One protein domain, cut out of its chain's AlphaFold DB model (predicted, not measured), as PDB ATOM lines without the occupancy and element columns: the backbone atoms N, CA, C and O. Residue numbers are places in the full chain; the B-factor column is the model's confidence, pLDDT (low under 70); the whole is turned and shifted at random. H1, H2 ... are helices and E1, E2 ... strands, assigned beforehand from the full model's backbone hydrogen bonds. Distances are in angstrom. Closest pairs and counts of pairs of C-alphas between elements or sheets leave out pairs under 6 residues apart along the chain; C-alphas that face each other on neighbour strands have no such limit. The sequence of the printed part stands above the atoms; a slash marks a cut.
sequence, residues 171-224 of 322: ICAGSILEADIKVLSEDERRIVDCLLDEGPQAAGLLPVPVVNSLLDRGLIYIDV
ATOM      1  N   ILE A 171     171.408 179.027 226.929       98.12
ATOM      2  CA  ILE A 171     170.854 178.166 225.896       98.12
ATOM      3  C   ILE A 171     169.402 177.868 226.239       98.12
ATOM      4  O   ILE A 171     169.097 177.384 227.327       98.12
ATOM      5  N   CYS A 172     168.519 178.124 225.282       97.88
ATOM      6  CA  CYS A 172     167.084 177.926 225.396       97.88
ATOM      7  C   CYS A 172     166.600 176.922 224.342       97.88
ATOM      8  O   CYS A 172     167.075 176.929 223.202       97.88
ATOM      9  N   ALA A 173     165.615 176.093 224.694       96.56
ATOM     10  CA  ALA A 173     164.948 175.208 223.741       96.56
ATOM     11  C   ALA A 173     164.185 176.015 222.677       96.56
ATOM     12  O   ALA A 173     163.392 176.895 223.015       96.56
ATOM     13  N   GLY A 174     164.411 175.709 221.398       95.00
ATOM     14  CA  GLY A 174     163.673 176.276 220.269       95.00
ATOM     15  C   GLY A 174     162.379 175.515 219.966       95.00
ATOM     16  O   GLY A 174     161.760 174.917 220.847       95.00
ATOM     17  N   SER A 175     161.963 175.529 218.697       91.81
ATOM     18  CA  SER A 175     160.827 174.735 218.215       91.81
ATOM     19  C   SER A 175     161.282 173.326 217.823       91.81
ATOM     20  O   SER A 175     161.774 173.107 216.713       91.81
ATOM     21  N   ILE A 176     161.143 172.371 218.744       93.00
ATOM     22  CA  ILE A 176     161.572 170.979 218.558       93.00
ATOM     23  C   ILE A 176     160.349 170.107 218.262       93.00
ATOM     24  O   ILE A 176     159.456 169.973 219.095       93.00
ATOM     25  N   LEU A 177     160.308 169.506 217.070       93.38
ATOM     26  CA  LEU A 177     159.237 168.601 216.649       93.38
ATOM     27  C   LEU A 177     159.652 167.135 216.805       93.38
ATOM     28  O   LEU A 177     160.832 166.795 216.861       93.38
ATOM     29  N   GLU A 178     158.675 166.228 216.773       92.56
ATOM     30  CA  GLU A 178     158.920 164.781 216.874       92.56
ATOM     31  C   GLU A 178     159.888 164.268 215.789       92.56
ATOM     32  O   GLU A 178     160.719 163.394 216.036       92.56
ATOM     33  N   ALA A 179     159.812 164.835 214.580       93.69
ATOM     34  CA  ALA A 179     160.726 164.513 213.488       93.69
ATOM     35  C   ALA A 179     162.175 164.933 213.790       93.69
ATOM     36  O   ALA A 179     163.098 164.210 213.419       93.69
ATOM     37  N   ASP A 180     162.372 166.055 214.493       93.69
ATOM     38  CA  ASP A 180     163.700 166.534 214.883       93.69
ATOM     39  C   ASP A 180     164.333 165.572 215.902       93.69
ATOM     40  O   ASP A 180     165.501 165.209 215.759       93.69
ATOM     41  N   ILE A 181     163.537 165.086 216.866       93.62
ATOM     42  CA  ILE A 181     163.961 164.152 217.924       93.62
ATOM     43  C   ILE A 181     164.462 162.823 217.342       93.62
ATOM     44  O   ILE A 181     165.450 162.259 217.822       93.62
ATOM     45  N   LYS A 182     163.809 162.311 216.290       94.12
ATOM     46  CA  LYS A 182     164.148 161.019 215.658       94.12
ATOM     47  C   LYS A 182     165.553 160.973 215.063       94.12
ATOM     48  O   LYS A 182     166.101 159.884 214.920       94.12
ATOM     49  N   VAL A 183     166.123 162.127 214.724       95.62
ATOM     50  CA  VAL A 183     167.433 162.239 214.068       95.62
ATOM     51  C   VAL A 183     168.492 162.900 214.960       95.62
ATOM     52  O   VAL A 183     169.564 163.255 214.477       95.62
ATOM     53  N   LEU A 184     168.210 163.097 216.254       96.62
ATOM     54  CA  LEU A 184     169.220 163.524 217.227       96.62
ATOM     55  C   LEU A 184     170.192 162.386 217.539       96.62
ATOM     56  O   LEU A 184     169.784 161.240 217.731       96.62
ATOM     57  N   SER A 185     171.472 162.730 217.663       97.38
ATOM     58  CA  SER A 185     172.439 161.893 218.376       97.38
ATOM     59  C   SER A 185     172.066 161.762 219.860       97.38
ATOM     60  O   SER A 185     171.273 162.544 220.388       97.38
ATOM     61  N   GLU A 186     172.645 160.781 220.557       97.25
ATOM     62  CA  GLU A 186     172.393 160.596 221.994       97.25
ATOM     63  C   GLU A 186     172.780 161.830 222.818       97.25
ATOM     64  O   GLU A 186     172.030 162.233 223.705       97.25
ATOM     65  N   ASP A 187     173.913 162.466 222.505       97.31
ATOM     66  CA  ASP A 187     174.375 163.653 223.230       97.31
ATOM     67  C   ASP A 187     173.489 164.877 222.959       97.31
ATOM     68  O   ASP A 187     173.150 165.608 223.888       97.31
ATOM     69  N   GLU A 188     173.058 165.083 221.708       97.88
ATOM     70  CA  GLU A 188     172.086 166.132 221.366       97.88
ATOM     71  C   GLU A 188     170.758 165.919 222.091       97.88
ATOM     72  O   GLU A 188     170.197 166.869 222.636       97.88
ATOM     73  N   ARG A 189     170.270 164.673 222.126       97.44
ATOM     74  CA  ARG A 189     169.027 164.314 222.811       97.44
ATOM     75  C   ARG A 189     169.098 164.627 224.301       97.44
ATOM     76  O   ARG A 189     168.185 165.262 224.802       97.44
ATOM     77  N   ARG A 190     170.193 164.275 224.985       97.31
ATOM     78  CA  ARG A 190     170.366 164.585 226.417       97.31
ATOM     79  C   ARG A 190     170.268 166.081 226.711       97.31
ATOM     80  O   ARG A 190     169.648 166.462 227.697       97.31
ATOM     81  N   ILE A 191     170.872 166.927 225.871       97.62
ATOM     82  CA  ILE A 191     170.785 168.385 226.046       97.62
ATOM     83  C   ILE A 191     169.365 168.873 225.774       97.62
ATOM     84  O   ILE A 191     168.853 169.688 226.530       97.62
ATOM     85  N   VAL A 192     168.728 168.383 224.709       97.38
ATOM     86  CA  VAL A 192     167.341 168.741 224.391       97.38
ATOM     87  C   VAL A 192     166.401 168.366 225.537       97.38
ATOM     88  O   VAL A 192     165.646 169.225 225.975       97.38
ATOM     89  N   ASP A 193     166.491 167.143 226.057       96.81
ATOM     90  CA  ASP A 193     165.670 166.678 227.179       96.81
ATOM     91  C   ASP A 193     165.915 167.552 228.424       96.81
ATOM     92  O   ASP A 193     164.970 168.086 228.995       96.81
ATOM     93  N   CYS A 194     167.180 167.833 228.767       97.31
ATOM     94  CA  CYS A 194     167.536 168.741 229.867       97.31
ATOM     95  C   CYS A 194     166.928 170.147 229.697       97.31
ATOM     96  O   CYS A 194     166.360 170.692 230.640       97.31
ATOM     97  N   LEU A 195     166.981 170.731 228.495       97.38
ATOM     98  CA  LEU A 195     166.405 172.056 228.235       97.38
ATOM     99  C   LEU A 195     164.873 172.074 228.313       97.38
ATOM    100  O   LEU A 195     164.293 173.119 228.617       97.38
ATOM    101  N   LEU A 196     164.216 170.956 227.992       95.19
ATOM    102  CA  LEU A 196     162.760 170.819 228.060       95.19
ATOM    103  C   LEU A 196     162.275 170.555 229.492       95.19
ATOM    104  O   LEU A 196     161.250 171.114 229.883       95.19
ATOM    105  N   ASP A 197     163.018 169.759 230.261       96.38
ATOM    106  CA  ASP A 197     162.644 169.332 231.612       96.38
ATOM    107  C   ASP A 197     163.082 170.334 232.693       96.38
ATOM    108  O   ASP A 197     162.306 170.673 233.588       96.38
ATOM    109  N   GLU A 198     164.318 170.830 232.612       96.69
ATOM    110  CA  GLU A 198     164.931 171.703 233.624       96.69
ATOM    111  C   GLU A 198     164.923 173.183 233.218       96.69
ATOM    112  O   GLU A 198     165.109 174.069 234.055       96.69
ATOM    113  N   GLY A 199     164.673 173.470 231.939       96.69
ATOM    114  CA  GLY A 199     164.662 174.820 231.391       96.69
ATOM    115  C   GLY A 199     166.036 175.306 230.910       96.69
ATOM    116  O   GLY A 199     166.958 174.508 230.723       96.69
ATOM    117  N   PRO A 200     166.176 176.620 230.646       97.69
ATOM    118  CA  PRO A 200     167.378 177.185 230.040       97.69
ATOM    119  C   PRO A 200     168.654 176.951 230.855       97.69
ATOM    120  O   PRO A 200     168.651 177.073 232.077       97.69
ATOM    121  N   GLN A 201     169.763 176.680 230.166       97.88
ATOM    122  CA  GLN A 201     171.044 176.318 230.784       97.88
ATOM    123  C   GLN A 201     172.163 177.262 230.350       97.88
ATOM    124  O   GLN A 201     172.206 177.693 229.200       97.88
ATOM    125  N   ALA A 202     173.123 177.542 231.233       97.19
ATOM    126  CA  ALA A 202     174.317 178.289 230.845       97.19
ATOM    127  C   ALA A 202     175.159 177.482 229.841       97.19
ATOM    128  O   ALA A 202     175.494 176.319 230.082       97.19
ATOM    129  N   ALA A 203     175.554 178.106 228.730       97.12
ATOM    130  CA  ALA A 203     176.311 177.466 227.655       97.12
ATOM    131  C   ALA A 203     177.621 176.840 228.164       97.12
ATOM    132  O   ALA A 203     178.021 175.765 227.720       97.12
ATOM    133  N   GLY A 204     178.254 177.481 229.148       96.19
ATOM    134  CA  GLY A 204     179.483 177.046 229.804       96.19
ATOM    135  C   GLY A 204     179.397 175.675 230.475       96.19
ATOM    136  O   GLY A 204     180.422 175.019 230.651       96.19
ATOM    137  N   LEU A 205     178.193 175.225 230.830       96.19
ATOM    138  CA  LEU A 205     177.948 173.920 231.450       96.19
ATOM    139  C   LEU A 205     177.709 172.812 230.416       96.19
ATOM    140  O   LEU A 205     177.742 171.632 230.758       96.19
ATOM    141  N   LEU A 206     177.508 173.182 229.152       96.94
ATOM    142  CA  LEU A 206     177.171 172.266 228.073       96.94
ATOM    143  C   LEU A 206     178.383 171.980 227.162       96.94
ATOM    144  O   LEU A 206     179.273 172.826 227.009       96.94
ATOM    145  N   PRO A 207     178.432 170.801 226.512       96.12
ATOM    146  CA  PRO A 207     179.447 170.489 225.513       96.12
ATOM    147  C   PRO A 207     179.374 171.418 224.292       96.12
ATOM    148  O   PRO A 207     178.404 171.392 223.533       96.12
ATOM    149  N   VAL A 208     180.450 172.173 224.035       94.88
ATOM    150  CA  VAL A 208     180.543 173.131 222.911       94.88
ATOM    151  C   VAL A 208     180.180 172.510 221.552       94.88
ATOM    152  O   VAL A 208     179.399 173.123 220.823       94.88
ATOM    153  N   PRO A 209     180.683 171.313 221.168       94.50
ATOM    154  CA  PRO A 209     180.362 170.741 219.859       94.50
ATOM    155  C   PRO A 209     178.871 170.436 219.692       94.50
ATOM    156  O   PRO A 209     178.324 170.615 218.607       94.50
ATOM    157  N   VAL A 210     178.211 170.008 220.772       96.50
ATOM    158  CA  VAL A 210     176.790 169.645 220.757       96.50
ATOM    159  C   VAL A 210     175.925 170.906 220.719       96.50
ATOM    160  O   VAL A 210     174.999 170.974 219.917       96.50
ATOM    161  N   VAL A 211     176.278 171.941 221.494       95.81
ATOM    162  CA  VAL A 211     175.628 173.262 221.429       95.81
ATOM    163  C   VAL A 211     175.706 173.836 220.013       95.81
ATOM    164  O   VAL A 211     174.686 174.228 219.454       95.81
ATOM    165  N   ASN A 212     176.885 173.820 219.385       94.06
ATOM    166  CA  ASN A 212     177.039 174.303 218.010       94.06
ATOM    167  C   ASN A 212     176.214 173.480 217.009       94.06
ATOM    168  O   ASN A 212     175.552 174.062 216.155       94.06
ATOM    169  N   SER A 213     176.192 172.147 217.137       94.44
ATOM    170  CA  SER A 213     175.365 171.277 216.283       94.44
ATOM    171  C   SER A 213     173.876 171.619 216.386       94.44
ATOM    172  O   SER A 213     173.188 171.769 215.376       94.44
ATOM    173  N   LEU A 214     173.369 171.792 217.609       95.38
ATOM    174  CA  LEU A 214     171.964 172.119 217.850       95.38
ATOM    175  C   LEU A 214     171.600 173.527 217.347       95.38
ATOM    176  O   LEU A 214     170.504 173.708 216.809       95.38
ATOM    177  N   LEU A 215     172.509 174.501 217.474       93.50
ATOM    178  CA  LEU A 215     172.343 175.857 216.931       93.50
ATOM    179  C   LEU A 215     172.314 175.857 215.401       93.50
ATOM    180  O   LEU A 215     171.415 176.458 214.814       93.50
ATOM    181  N   ASP A 216     173.234 175.138 214.754       90.94
ATOM    182  CA  ASP A 216     173.282 174.989 213.292       90.94
ATOM    183  C   ASP A 216     171.986 174.386 212.733       90.94
ATOM    184  O   ASP A 216     171.582 174.680 211.606       90.94
ATOM    185  N   ARG A 217     171.329 173.532 213.525       90.50
ATOM    186  CA  ARG A 217     170.047 172.901 213.196       90.50
ATOM    187  C   ARG A 217     168.831 173.746 213.585       90.50
ATOM    188  O   ARG A 217     167.712 173.359 213.255       90.50
ATOM    189  N   GLY A 218     169.028 174.866 214.281       90.81
ATOM    190  CA  GLY A 218     167.954 175.745 214.749       90.81
ATOM    191  C   GLY A 218     167.059 175.130 215.831       90.81
ATOM    192  O   GLY A 218     165.922 175.564 215.990       90.81
ATOM    193  N   LEU A 219     167.542 174.112 216.553       94.31
ATOM    194  CA  LEU A 219     166.770 173.419 217.597       94.31
ATOM    195  C   LEU A 219     166.854 174.111 218.959       94.31
ATOM    196  O   LEU A 219     166.004 173.899 219.822       94.31
ATOM    197  N   ILE A 220     167.869 174.949 219.143       96.31
ATOM    198  CA  ILE A 220     168.062 175.796 220.318       96.31
ATOM    199  C   ILE A 220     168.338 177.227 219.865       96.31
ATOM    200  O   ILE A 220     168.738 177.467 218.723       96.31
ATOM    201  N   TYR A 221     168.151 178.179 220.769       95.94
ATOM    202  CA  TYR A 221     168.575 179.561 220.580       95.94
ATOM    203  C   TYR A 221     169.314 180.070 221.809       95.94
ATOM    204  O   TYR A 221     169.328 179.435 222.862       95.94
ATOM    205  N   ILE A 222     169.959 181.220 221.645       96.19
ATOM    206  CA  ILE A 222     170.766 181.844 222.683       96.19
ATOM    207  C   ILE A 222     170.031 183.061 223.213       96.19
ATOM    208  O   ILE A 222     169.700 183.958 222.434       96.19
ATOM    209  N   ASP A 223     169.900 183.142 224.526       96.81
ATOM    210  CA  ASP A 223     169.660 184.372 225.261       96.81
ATOM    211  C   ASP A 223     170.972 184.929 225.850       96.81
ATOM    212  O   ASP A 223     171.875 184.182 226.231       96.81
ATOM    213  N   VAL A 224     171.104 186.253 225.872       97.31
ATOM    214  CA  VAL A 224     172.285 186.959 226.392       97.31
ATOM    215  C   VAL A 224     171.778 187.884 227.493       97.31
ATOM    216  O   VAL A 224     171.317 188.987 227.182       97.31
TER     217      VAL A 224
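This is residues 171 to 224 of the 322 residues of the protein "FAM91_N domain-containing protein" of Ancylostoma ceylanicum (UniProt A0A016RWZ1). Two short strands, E1 and E2, make a small antiparallel sheet, with H2 packed on E1, H3 near E2, and the two helices meeting about perpendicular. The little helix H1 lies out at one end of the longest axis, and the last residues, from E2 to Val 224, reach toward the other. The printed part has 54 residues, with the named elements in the order E1, H1, H2, H3, E2; the class is mixed, helices and strands. It is compact, with a radius of gyration of the C-alphas of 9.9 A and spans of 28 by 19 by 17 A.

E1 is residues 171 to 173, beginning at C-alpha 171 (170.854, 178.166, 225.896), and is 6.9 A long. E2 is residues 220 to 223, 10.0 A long, ending at C-alpha 223 (169.660, 184.372, 225.261). H2, residues 186 to 197, is 16.2 A long and begins at C-alpha 186 (172.393, 160.596, 221.994). H3 is residues 208 to 216, 12.2 A, and H1 residues 178 to 182, 6.6 A.

E1 and E2 are antiparallel at 134 degrees, with N 172 and O 221 within hydrogen-bond range at 2.9 A. The closest C-alphas of E1 and H2 are those of Ala 173 and Leu 195, 5.7 A apart; those of H3 and E2 are Leu 214 and Ile 220, 5.9 A. H2, with residues 187 to 188 alone, touches H3, about perpendicular at 75 degrees; their closest C-alphas, Glu 188 and Val 210, are 5.9 A apart. H1 and H2 are close but not clearly touching, C-alphas 181 and 189 being closest at 7.0 A. H1 is apart from H3 and E2. In H1, H2 and H3 every O i to N i+4 pair is within hydrogen-bond range.

The C-alphas farthest apart, Lys 182 and Val 224, are 29.2 A apart. The printed part has no cut and no long link. Mean pLDDT of the printed part is 95.7, and no printed residue is under 70.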